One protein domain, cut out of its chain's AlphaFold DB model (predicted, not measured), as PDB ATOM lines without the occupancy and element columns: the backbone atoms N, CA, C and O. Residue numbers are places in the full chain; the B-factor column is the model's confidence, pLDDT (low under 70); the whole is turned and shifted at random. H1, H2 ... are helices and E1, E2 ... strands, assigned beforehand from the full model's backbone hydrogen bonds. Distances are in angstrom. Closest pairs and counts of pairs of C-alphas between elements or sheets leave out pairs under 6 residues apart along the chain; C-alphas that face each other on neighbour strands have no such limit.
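Overview. This is residues 12 to 29 and 43 to 115 of the 144 residues of an uncharacterized protein of Xenopus laevis (UniProt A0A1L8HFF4). A twisted antiparallel sheet, ordered E2, E1, E3, has H2 over one face and short H1 crossing the other; H3 packs on H2's last residues. The 91 printed residues hold, in order, H1, E1, E2, H2, H3 and E3; the class is mixed, the whole compact, radius of gyration of the C-alphas 13.4 A, spans 36 by 32 by 20 A.

Arrangement. Past residue 12, find H1, residues 19 to 26, on the sheet at a height of 9.7 A; 1 of its 4 O i to N i+4 pairs and 3 of 5 O i to N i+3 pairs are within hydrogen-bond range. E1, residues 45 to 52, and E2, residues 58 to 63, form a hairpin, N 49 to O 61 2.9 A. H2, residues 67 to 79, is on the opposite face from H1, height 10.0 A. Its residues 74 to 79 touch H3, residues 90 to 97; the closest C-alphas, Ile 78 and Ser 92, are 4.3 A apart. In H2 and H3 every O i to N i+4 pair is within range. E3, residues 106 to 114, is antiparallel to E1, N 48 to O 111 2.9 A.

Along the chain. Find C-alpha 19 at (89.827, 157.836, 78.458), where H1 begins. H2 spans 18.5 A; E3 runs 24.3 A to C-alpha 114 at (110.129, 177.860, 74.377).

Size, cuts and confidence. Residues 30 to 42 are not printed; C-alphas 29 and 43 are 22.6 A apart. Look for pLDDT under 70 in residues 12 to 29, 43 to 45 and 114 to 115.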
ATOM      1  N   TYR A  12     109.068 159.791  81.950       50.25
ATOM      2  CA  TYR A  12     108.295 159.449  83.127       50.25
ATOM      3  C   TYR A  12     107.208 158.484  82.663       50.25
ATOM      4  O   TYR A  12     106.427 158.767  81.751       50.25
ATOM      5  N   TYR A  13     107.224 157.288  83.242       46.34
ATOM      6  CA  TYR A  13     106.150 156.332  83.066       46.34
ATOM      7  C   TYR A  13     104.903 156.891  83.746       46.34
ATOM      8  O   TYR A  13     104.931 157.194  84.936       46.34
ATOM      9  N   VAL A  14     103.825 157.052  82.986       47.34
ATOM     10  CA  VAL A  14     102.541 157.493  83.521       47.34
ATOM     11  C   VAL A  14     101.522 156.438  83.132       47.34
ATOM     12  O   VAL A  14     100.966 156.462  82.036       47.34
ATOM     13  N   GLN A  15     101.291 155.483  84.033       44.69
ATOM     14  CA  GLN A  15     100.220 154.499  83.898       44.69
ATOM     15  C   GLN A  15      98.882 155.165  84.216       44.69
ATOM     16  O   GLN A  15      98.270 154.921  85.251       44.69
ATOM     17  N   HIS A  16      98.425 156.039  83.329       42.84
ATOM     18  CA  HIS A  16      97.061 156.537  83.376       42.84
ATOM     19  C   HIS A  16      96.263 155.890  82.254       42.84
ATOM     20  O   HIS A  16      96.368 156.265  81.087       42.84
ATOM     21  N   ASN A  17      95.425 154.926  82.637       44.41
ATOM     22  CA  ASN A  17      94.326 154.427  81.820       44.41
ATOM     23  C   ASN A  17      93.194 155.475  81.814       44.41
ATOM     24  O   ASN A  17      92.117 155.246  82.356       44.41
ATOM     25  N   LEU A  18      93.477 156.683  81.311       43.28
ATOM     26  CA  LEU A  18      92.506 157.777  81.270       43.28
ATOM     27  C   LEU A  18      91.871 157.851  79.870       43.28
ATOM     28  O   LEU A  18      92.589 158.092  78.894       43.28
ATOM     29  N   PRO A  19      90.534 157.740  79.743       51.19
ATOM     30  CA  PRO A  19      89.827 157.836  78.458       51.19
ATOM     31  C   PRO A  19      90.071 159.166  77.711       51.19
ATOM     32  O   PRO A  19      89.891 159.244  76.497       51.19
ATOM     33  N   VAL A  20      90.558 160.198  78.410       47.84
ATOM     34  CA  VAL A  20      90.937 161.510  77.858       47.84
ATOM     35  C   VAL A  20      92.119 161.425  76.874       47.84
ATOM     36  O   VAL A  20      92.166 162.177  75.903       47.84
ATOM     37  N   LEU A  21      93.055 160.487  77.063       48.53
ATOM     38  CA  LEU A  21      94.269 160.389  76.241       48.53
ATOM     39  C   LEU A  21      94.059 159.673  74.897       48.53
ATOM     40  O   LEU A  21      94.825 159.907  73.962       48.53
ATOM     41  N   ASN A  22      93.020 158.847  74.744       47.91
ATOM     42  CA  ASN A  22      92.715 158.229  73.447       47.91
ATOM     43  C   ASN A  22      92.278 159.273  72.409       47.91
ATOM     44  O   ASN A  22      92.805 159.273  71.293       47.91
ATOM     45  N   LYS A  23      91.479 160.263  72.833       54.19
ATOM     46  CA  LYS A  23      91.077 161.416  72.008       54.19
ATOM     47  C   LYS A  23      92.274 162.217  71.474       54.19
ATOM     48  O   LYS A  23      92.214 162.790  70.387       54.19
ATOM     49  N   LEU A  24      93.396 162.234  72.201       53.91
ATOM     50  CA  LEU A  24      94.611 162.940  71.788       53.91
ATOM     51  C   LEU A  24      95.266 162.307  70.545       53.91
ATOM     52  O   LEU A  24      95.775 163.034  69.690       53.91
ATOM     53  N   PHE A  25      95.245 160.977  70.427       53.50
ATOM     54  CA  PHE A  25      95.787 160.249  69.270       53.50
ATOM     55  C   PHE A  25      94.807 160.160  68.093       53.50
ATOM     56  O   PHE A  25      95.228 159.851  66.981       53.50
ATOM     57  N   GLU A  26      93.528 160.438  68.331       50.00
ATOM     58  CA  GLU A  26      92.470 160.501  67.313       50.00
ATOM     59  C   GLU A  26      92.392 161.886  66.640       50.00
ATOM     60  O   GLU A  26      91.908 162.016  65.517       50.00
ATOM     61  N   GLY A  27      92.921 162.933  67.285       40.97
ATOM     62  CA  GLY A  27      92.949 164.291  66.739       40.97
ATOM     63  C   GLY A  27      94.128 164.559  65.794       40.97
ATOM     64  O   GLY A  27      95.291 164.391  66.179       40.97
ATOM     65  N   LYS A  28      93.836 165.068  64.587       36.56
ATOM     66  CA  LYS A  28      94.821 165.592  63.616       36.56
ATOM     67  C   LYS A  28      95.769 166.623  64.278       36.56
ATOM     68  O   LYS A  28      95.315 167.377  65.144       36.56
ATOM     69  N   PRO A  29      97.067 166.677  63.917       35.72
ATOM     70  CA  PRO A  29      97.970 167.719  64.404       35.72
ATOM     71  C   PRO A  29      97.515 169.080  63.856       35.72
ATOM     72  O   PRO A  29      97.344 169.234  62.650       35.72
ATOM     73  N   MET A  43     116.823 179.405  69.770       51.53
ATOM     74  CA  MET A  43     116.196 179.220  71.075       51.53
ATOM     75  C   MET A  43     116.128 177.724  71.380       51.53
ATOM     76  O   MET A  43     115.651 176.921  70.577       51.53
ATOM     77  N   TYR A  44     116.614 177.337  72.557       60.66
ATOM     78  CA  TYR A  44     116.505 175.975  73.069       60.66
ATOM     79  C   TYR A  44     115.035 175.678  73.413       60.66
ATOM     80  O   TYR A  44     114.591 175.937  74.530       60.66
ATOM     81  N   ALA A  45     114.264 175.161  72.459       67.19
ATOM     82  CA  ALA A  45     112.904 174.691  72.708       67.19
ATOM     83  C   ALA A  45     112.922 173.326  73.419       67.19
ATOM     84  O   ALA A  45     113.737 172.458  73.104       67.19
ATOM     85  N   THR A  46     112.022 173.137  74.383       78.56
ATOM     86  CA  THR A  46     111.777 171.844  75.034       78.56
ATOM     87  C   THR A  46     110.465 171.281  74.516       78.56
ATOM     88  O   THR A  46     109.422 171.919  74.613       78.56
ATOM     89  N   TYR A  47     110.508 170.075  73.973       83.19
ATOM     90  CA  TYR A  47     109.351 169.374  73.447       83.19
ATOM     91  C   TYR A  47     108.832 168.384  74.482       83.19
ATOM     92  O   TYR A  47     109.580 167.520  74.949       83.19
ATOM     93  N   VAL A  48     107.545 168.472  74.799       85.12
ATOM     94  CA  VAL A  48     106.816 167.440  75.538       85.12
ATOM     95  C   VAL A  48     106.123 166.549  74.512       85.12
ATOM     96  O   VAL A  48     105.388 167.038  73.656       85.12
ATOM     97  N   TYR A  49     106.361 165.242  74.560       87.31
ATOM     98  CA  TYR A  49     105.784 164.278  73.621       87.31
ATOM     99  C   TYR A  49     105.206 163.074  74.351       87.31
ATOM    100  O   TYR A  49     105.592 162.760  75.474       87.31
ATOM    101  N   VAL A  50     104.292 162.379  73.685       88.19
ATOM    102  CA  VAL A  50     103.701 161.133  74.163       88.19
ATOM    103  C   VAL A  50     103.935 160.013  73.153       88.19
ATOM    104  O   VAL A  50     103.850 160.222  71.942       88.19
ATOM    105  N   LEU A  51     104.230 158.817  73.654       89.56
ATOM    106  CA  LEU A  51     104.296 157.561  72.917       89.56
ATOM    107  C   LEU A  51     103.095 156.700  73.306       89.56
ATOM    108  O   LEU A  51     102.765 156.614  74.486       89.56
ATOM    109  N   LYS A  52     102.479 156.029  72.335       88.50
ATOM    110  CA  LYS A  52     101.379 155.086  72.539       88.50
ATOM    111  C   LYS A  52     101.773 153.695  72.062       88.50
ATOM    112  O   LYS A  52     102.148 153.503  70.902       88.50
ATOM    113  N   CYS A  53     101.651 152.743  72.977       88.81
ATOM    114  CA  CYS A  53     101.725 151.311  72.731       88.81
ATOM    115  C   CYS A  53     100.460 150.819  72.003       88.81
ATOM    116  O   CYS A  53      99.370 151.337  72.274       88.81
ATOM    117  N   PRO A  54     100.548 149.781  71.149       89.25
ATOM    118  CA  PRO A  54      99.364 149.095  70.617       89.25
ATOM    119  C   PRO A  54      98.433 148.541  71.712       89.25
ATOM    120  O   PRO A  54      97.222 148.541  71.532       89.25
ATOM    121  N   CYS A  55      98.978 148.167  72.870       87.69
ATOM    122  CA  CYS A  55      98.249 147.756  74.070       87.69
ATOM    123  C   CYS A  55      97.505 148.883  74.810       87.69
ATOM    124  O   CYS A  55      96.887 148.638  75.841       87.69
ATOM    125  N   GLY A  56      97.607 150.133  74.346       83.94
ATOM    126  CA  GLY A  56      96.965 151.286  74.981       83.94
ATOM    127  C   GLY A  56      97.787 151.968  76.078       83.94
ATOM    128  O   GLY A  56      97.416 153.062  76.492       83.94
ATOM    129  N   MET A  57      98.925 151.401  76.501       85.12
ATOM    130  CA  MET A  57      99.837 152.084  77.430       85.12
ATOM    131  C   MET A  57     100.477 153.327  76.803       85.12
ATOM    132  O   MET A  57     100.804 153.351  75.612       85.12
ATOM    133  N   LEU A  58     100.680 154.352  77.627       85.38
ATOM    134  CA  LEU A  58     101.172 155.661  77.214       85.38
ATOM    135  C   LEU A  58     102.438 156.035  77.984       85.38
ATOM    136  O   LEU A  58     102.557 155.771  79.176       85.38
ATOM    137  N   TYR A  59     103.372 156.684  77.295       87.94
ATOM    138  CA  TYR A  59     104.625 157.163  77.874       87.94
ATOM    139  C   TYR A  59     104.793 158.626  77.532       87.94
ATOM    140  O   TYR A  59     104.741 158.977  76.356       87.94
ATOM    141  N   VAL A  60     105.026 159.473  78.526       85.00
ATOM    142  CA  VAL A  60     105.254 160.894  78.284       85.00
ATOM    143  C   VAL A  60     106.731 161.189  78.504       85.00
ATOM    144  O   VAL A  60     107.348 160.753  79.476       85.00
ATOM    145  N   GLY A  61     107.322 161.887  77.546       83.88
ATOM    146  CA  GLY A  61     108.723 162.252  77.565       83.88
ATOM    147  C   GLY A  61     108.927 163.738  77.341       83.88
ATOM    148  O   GLY A  61     108.062 164.445  76.817       83.88
ATOM    149  N   LYS A  62     110.100 164.204  77.750       83.75
ATOM    150  CA  LYS A  62     110.604 165.542  77.447       83.75
ATOM    151  C   LYS A  62     111.900 165.415  76.647       83.75
ATOM    152  O   LYS A  62     112.565 164.375  76.672       83.75
ATOM    153  N   THR A  63     112.166 166.391  75.786       82.56
ATOM    154  CA  THR A  63     113.413 166.453  75.021       82.56
ATOM    155  C   THR A  63     113.710 167.875  74.578       82.56
ATOM    156  O   THR A  63     112.840 168.574  74.075       82.56
ATOM    157  N   ILE A  64     114.969 168.286  74.700       82.56
ATOM    158  CA  ILE A  64     115.487 169.514  74.070       82.56
ATOM    159  C   ILE A  64     115.937 169.224  72.625       82.56
ATOM    160  O   ILE A  64     116.004 170.103  71.773       82.56
ATOM    161  N   ARG A  65     116.261 167.959  72.326       82.38
ATOM    162  CA  ARG A  65     116.613 167.503  70.976       82.38
ATOM    163  C   ARG A  65     115.354 167.390  70.107       82.38
ATOM    164  O   ARG A  65     114.280 167.156  70.666       82.38
ATOM    165  N   PRO A  66     115.477 167.451  68.767       83.38
ATOM    166  CA  PRO A  66     114.356 167.221  67.863       83.38
ATOM    167  C   PRO A  66     113.620 165.918  68.191       83.38
ATOM    168  O   PRO A  66     114.242 164.862  68.348       83.38
ATOM    169  N   VAL A  67     112.288 165.991  68.277       84.62
ATOM    170  CA  VAL A  67     111.450 164.854  68.690       84.62
ATOM    171  C   VAL A  67     111.678 163.650  67.780       84.62
ATOM    172  O   VAL A  67     111.892 162.558  68.289       84.62
ATOM    173  N   ASN A  68     111.772 163.843  66.462       86.69
ATOM    174  CA  ASN A  68     112.024 162.762  65.498       86.69
ATOM    175  C   ASN A  68     113.275 161.936  65.833       86.69
ATOM    176  O   ASN A  68     113.221 160.708  65.833       86.69
ATOM    177  N   THR A  69     114.385 162.592  66.190       86.88
ATOM    178  CA  THR A  69     115.621 161.911  66.603       86.88
ATOM    179  C   THR A  69     115.398 161.094  67.873       86.88
ATOM    180  O   THR A  69     115.884 159.968  67.990       86.88
ATOM    181  N   ARG A  70     114.626 161.631  68.825       89.88
ATOM    182  CA  ARG A  70     114.286 160.922  70.061       89.88
ATOM    183  C   ARG A  70     113.391 159.709  69.793       89.88
ATOM    184  O   ARG A  70     113.657 158.646  70.347       89.88
ATOM    185  N   ILE A  71     112.392 159.835  68.919       90.62
ATOM    186  CA  ILE A  71     111.523 158.725  68.501       90.62
ATOM    187  C   ILE A  71     112.329 157.632  67.798       90.62
ATOM    188  O   ILE A  71     112.159 156.457  68.115       90.62
ATOM    189  N   GLN A  72     113.232 158.001  66.886       90.94
ATOM    190  CA  GLN A  72     114.080 157.030  66.195       90.94
ATOM    191  C   GLN A  72     114.960 156.258  67.181       90.94
ATOM    192  O   GLN A  72     115.073 155.040  67.072       90.94
ATOM    193  N   LYS A  73     115.513 156.939  68.193       91.19
ATOM    194  CA  LYS A  73     116.274 156.279  69.260       91.19
ATOM    195  C   LYS A  73     115.432 155.230  69.992       91.19
ATOM    196  O   LYS A  73     115.908 154.117  70.165       91.19
ATOM    197  N   TYR A  74     114.183 155.541  70.356       91.12
ATOM    198  CA  TYR A  74     113.287 154.547  70.966       91.12
ATOM    199  C   TYR A  74     112.993 153.370  70.039       91.12
ATOM    200  O   TYR A  74     113.042 152.231  70.490       91.12
ATOM    201  N   LYS A  75     112.714 153.619  68.753       92.00
ATOM    202  CA  LYS A  75     112.474 152.541  67.781       92.00
ATOM    203  C   LYS A  75     113.672 151.603  67.674       92.00
ATOM    204  O   LYS A  75     113.480 150.394  67.731       92.00
ATOM    205  N   ASN A  76     114.881 152.156  67.600       92.62
ATOM    206  CA  ASN A  76     116.107 151.364  67.581       92.62
ATOM    207  C   ASN A  76     116.254 150.558  68.881       92.62
ATOM    208  O   ASN A  76     116.443 149.353  68.815       92.62
ATOM    209  N   SER A  77     116.069 151.179  70.054       90.88
ATOM    210  CA  SER A  77     116.140 150.473  71.344       90.88
ATOM    211  C   SER A  77     115.089 149.370  71.504       90.88
ATOM    212  O   SER A  77     115.351 148.394  72.193       90.88
ATOM    213  N   ILE A  78     113.906 149.508  70.895       93.12
ATOM    214  CA  ILE A  78     112.889 148.444  70.857       93.12
ATOM    215  C   ILE A  78     113.340 147.299  69.939       93.12
ATOM    216  O   ILE A  78     113.160 146.138  70.287       93.12
ATOM    217  N   GLN A  79     113.903 147.611  68.768       94.12
ATOM    218  CA  GLN A  79     114.340 146.604  67.793       94.12
ATOM    219  C   GLN A  79     115.558 145.808  68.272       94.12
ATOM    220  O   GLN A  79     115.610 144.600  68.075       94.12
ATOM    221  N   SER A  80     116.520 146.477  68.904       93.19
ATOM    222  CA  SER A  80     117.754 145.884  69.422       93.19
ATOM    223  C   SER A  80     117.711 145.740  70.947       93.19
ATOM    224  O   SER A  80     118.674 146.088  71.637       93.19
ATOM    225  N   PHE A  81     116.560 145.343  71.493       93.75
ATOM    226  CA  PHE A  81     116.406 145.188  72.934       93.75
ATOM    227  C   PHE A  81     117.287 144.049  73.457       93.75
ATOM    228  O   PHE A  81     117.183 142.914  72.999       93.75
ATOM    229  N   GLU A  82     118.097 144.359  74.463       93.06
ATOM    230  CA  GLU A  82     118.888 143.396  75.217       93.06
ATOM    231  C   GLU A  82     118.781 143.745  76.702       93.06
ATOM    232  O   GLU A  82     118.922 144.913  77.085       93.06
ATOM    233  N   LYS A  83     118.495 142.739  77.530       91.44
ATOM    234  CA  LYS A  83     118.329 142.908  78.976       91.44
ATOM    235  C   LYS A  83     119.647 143.369  79.607       91.44
ATOM    236  O   LYS A  83     120.708 142.914  79.199       91.44
ATOM    237  N   ASP A  84     119.567 144.270  80.588       90.06
ATOM    238  CA  ASP A  84     120.727 144.799  81.324       90.06
ATOM    239  C   ASP A  84     121.737 145.569  80.439       90.06
ATOM    240  O   ASP A  84     122.871 145.837  80.835       90.06
ATOM    241  N   SER A  85     121.308 145.988  79.242       90.88
ATOM    242  CA  SER A  85     122.100 146.790  78.310       90.88
ATOM    243  C   SER A  85     121.644 148.258  78.272       90.88
ATOM    244  O   SER A  85     120.632 148.656  78.846       90.88
ATOM    245  N   HIS A  86     122.352 149.090  77.507       85.81
ATOM    246  CA  HIS A  86     121.952 150.479  77.248       85.81
ATOM    247  C   HIS A  86     120.631 150.621  76.463       85.81
ATOM    248  O   HIS A  86     120.088 151.726  76.375       85.81
ATOM    249  N   THR A  87     120.135 149.542  75.848       88.38
ATOM    250  CA  THR A  87     118.834 149.515  75.170       88.38
ATOM    251  C   THR A  87     117.713 149.078  76.099       88.38
ATOM    252  O   THR A  87     116.553 149.152  75.692       88.38
ATOM    253  N   ASP A  88     118.013 148.706  77.349       88.69
ATOM    254  CA  ASP A  88     117.037 148.322  78.365       88.69
ATOM    255  C   ASP A  88     116.349 149.550  78.986       88.69
ATOM    256  O   ASP A  88     116.586 149.982  80.115       88.69
ATOM    257  N   THR A  89     115.484 150.164  78.187       87.94
ATOM    258  CA  THR A  89     114.614 151.258  78.610       87.94
ATOM    259  C   THR A  89     113.250 150.705  79.026       87.94
ATOM    260  O   THR A  89     112.821 149.676  78.505       87.94
ATOM    261  N   PRO A  90     112.481 151.409  79.878       88.56
ATOM    262  CA  PRO A  90     111.131 150.970  80.242       88.56
ATOM    263  C   PRO A  90     110.226 150.711  79.029       88.56
ATOM    264  O   PRO A  90     109.449 149.762  79.029       88.56
ATOM    265  N   VAL A  91     110.363 151.526  77.973       88.62
ATOM    266  CA  VAL A  91     109.593 151.383  76.731       88.62
ATOM    267  C   VAL A  91     110.012 150.120  75.975       88.62
ATOM    268  O   VAL A  91     109.157 149.324  75.608       88.62
ATOM    269  N   SER A  92     111.309 149.902  75.753       90.62
ATOM    270  CA  SER A  92     111.794 148.724  75.019       90.62
ATOM    271  C   SER A  92     111.554 147.424  75.781       90.62
ATOM    272  O   SER A  92     111.049 146.473  75.189       90.62
ATOM    273  N   ARG A  93     111.771 147.414  77.100       92.25
ATOM    274  CA  ARG A  93     111.434 146.286  77.978       92.25
ATOM    275  C   ARG A  93     109.950 145.941  77.915       92.25
ATOM    276  O   ARG A  93     109.584 144.776  77.798       92.25
ATOM    277  N   HIS A  94     109.081 146.949  77.950       91.31
ATOM    278  CA  HIS A  94     107.643 146.748  77.811       91.31
ATOM    279  C   HIS A  94     107.265 146.162  76.442       91.31
ATOM    280  O   HIS A  94     106.451 145.239  76.379       91.31
ATOM    281  N   PHE A  95     107.846 146.676  75.354       92.88
ATOM    282  CA  PHE A  95     107.592 146.162  74.007       92.88
ATOM    283  C   PHE A  95     108.072 144.715  73.856       92.88
ATOM    284  O   PHE A  95     107.346 143.904  73.285       92.88
ATOM    285  N   PHE A  96     109.232 144.379  74.419       94.25
ATOM    286  CA  PHE A  96     109.755 143.017  74.437       94.25
ATOM    287  C   PHE A  96     108.830 142.064  75.207       94.25
ATOM    288  O   PHE A  96     108.383 141.059  74.654       94.25
ATOM    289  N   ASN A  97     108.452 142.422  76.438       93.38
ATOM    290  CA  ASN A  97     107.595 141.591  77.290       93.38
ATOM    291  C   ASN A  97     106.207 141.339  76.678       93.38
ATOM    292  O   ASN A  97     105.659 140.250  76.826       93.38
ATOM    293  N   ASN A  98     105.646 142.328  75.976       91.88
ATOM    294  CA  ASN A  98     104.325 142.226  75.346       91.88
ATOM    295  C   ASN A  98     104.379 141.835  73.856       91.88
ATOM    296  O   ASN A  98     103.355 141.881  73.176       91.88
ATOM    297  N   LYS A  99     105.555 141.451  73.335       93.50
ATOM    298  CA  LYS A  99     105.776 141.053  71.930       93.50
ATOM    299  C   LYS A  99     105.250 142.082  70.915       93.50
ATOM    300  O   LYS A  99     104.683 141.734  69.881       93.50
ATOM    301  N   HIS A 100     105.413 143.364  71.218       93.81
ATOM    302  CA  HIS A 100     105.000 144.461  70.348       93.81
ATOM    303  C   HIS A 100     106.120 144.879  69.398       93.81
ATOM    304  O   HIS A 100     107.295 144.879  69.755       93.81
ATOM    305  N   SER A 101     105.750 145.305  68.190       92.62
ATOM    306  CA  SER A 101     106.710 145.789  67.197       92.62
ATOM    307  C   SER A 101     106.934 147.296  67.313       92.62
ATOM    308  O   SER A 101     105.985 148.069  67.466       92.62
ATOM    309  N   ALA A 102     108.178 147.744  67.118       90.75
ATOM    310  CA  ALA A 102     108.522 149.166  67.014       90.75
ATOM    311  C   ALA A 102     107.721 149.906  65.920       90.75
ATOM    312  O   ALA A 102     107.496 151.113  66.024       90.75
ATOM    313  N   CYS A 103     107.261 149.198  64.882       89.94
ATOM    314  CA  CYS A 103     106.432 149.760  63.811       89.94
ATOM    315  C   CYS A 103     105.024 150.150  64.286       89.94
ATOM    316  O   CYS A 103     104.396 151.019  63.686       89.94
ATOM    317  N   GLN A 104     104.533 149.537  65.366       88.31
ATOM    318  CA  GLN A 104     103.214 149.812  65.947       88.31
ATOM    319  C   GLN A 104     103.238 150.991  66.934       88.31
ATOM    320  O   GLN A 104     102.180 151.435  67.385       88.31
ATOM    321  N   LEU A 105     104.426 151.510  67.267       89.56
ATOM    322  CA  LEU A 105     104.597 152.658  68.152       89.56
ATOM    323  C   LEU A 105     104.036 153.925  67.493       89.56
ATOM    324  O   LEU A 105     104.560 154.405  66.484       89.56
ATOM    325  N   LYS A 106     103.002 154.509  68.103       91.44
ATOM    326  CA  LYS A 106     102.464 155.821  67.715       91.44
ATOM    327  C   LYS A 106     103.046 156.899  68.622       91.44
ATOM    328  O   LYS A 106     103.352 156.632  69.780       91.44
ATOM    329  N   TRP A 107     103.185 158.123  68.125       91.50
ATOM    330  CA  TRP A 107     103.675 159.244  68.928       91.50
ATOM    331  C   TRP A 107     103.032 160.564  68.507       91.50
ATOM    332  O   TRP A 107     102.525 160.683  67.392       91.50
ATOM    333  N   LYS A 108     103.040 161.545  69.412       87.50
ATOM    334  CA  LYS A 108     102.544 162.903  69.163       87.50
ATOM    335  C   LYS A 108     103.268 163.913  70.055       87.50
ATOM    336  O   LYS A 108     103.592 163.599  71.198       87.50
ATOM    337  N   VAL A 109     103.516 165.117  69.541       85.00
ATOM    338  CA  VAL A 109     103.985 166.252  70.355       85.00
ATOM    339  C   VAL A 109     102.780 166.864  71.063       85.00
ATOM    340  O   VAL A 109     101.766 167.133  70.420       85.00
ATOM    341  N   LEU A 110     102.885 167.039  72.376       82.88
ATOM    342  CA  LEU A 110     101.870 167.685  73.204       82.88
ATOM    343  C   LEU A 110     102.064 169.197  73.226       82.88
ATOM    344  O   LEU A 110     101.125 169.941  72.976       82.88
ATOM    345  N   GLU A 111     103.289 169.633  73.505       77.81
ATOM    346  CA  GLU A 111     103.603 171.033  73.759       77.81
ATOM    347  C   GLU A 111     105.045 171.339  73.343       77.81
ATOM    348  O   GLU A 111     105.942 170.496  73.475       77.81
ATOM    349  N   VAL A 112     105.265 172.555  72.844       78.56
ATOM    350  CA  VAL A 112     106.595 173.113  72.592       78.56
ATOM    351  C   VAL A 112     106.799 174.269  73.559       78.56
ATOM    352  O   VAL A 112     106.280 175.362  73.354       78.56
ATOM    353  N   VAL A 113     107.565 174.024  74.614       74.94
ATOM    354  CA  VAL A 113     107.903 175.038  75.610       74.94
ATOM    355  C   VAL A 113     109.153 175.762  75.135       74.94
ATOM    356  O   VAL A 113     110.260 175.211  75.145       74.94
ATOM    357  N   GLN A 114     108.992 177.003  74.688       68.81
ATOM    358  CA  GLN A 114     110.129 177.860  74.377       68.81
ATOM    359  C   GLN A 114     110.786 178.304  75.687       68.81
ATOM    360  O   GLN A 114     110.110 178.798  76.586       68.81
ATOM    361  N   LYS A 115     112.106 178.119  75.818       57.53
ATOM    362  CA  LYS A 115     112.819 178.646  76.985       57.53
ATOM    363  C   LYS A 115     112.914 180.172  76.865       57.53
ATOM    364  O   LYS A 115     113.472 180.642  75.870       57.53
TER     365      LYS A 115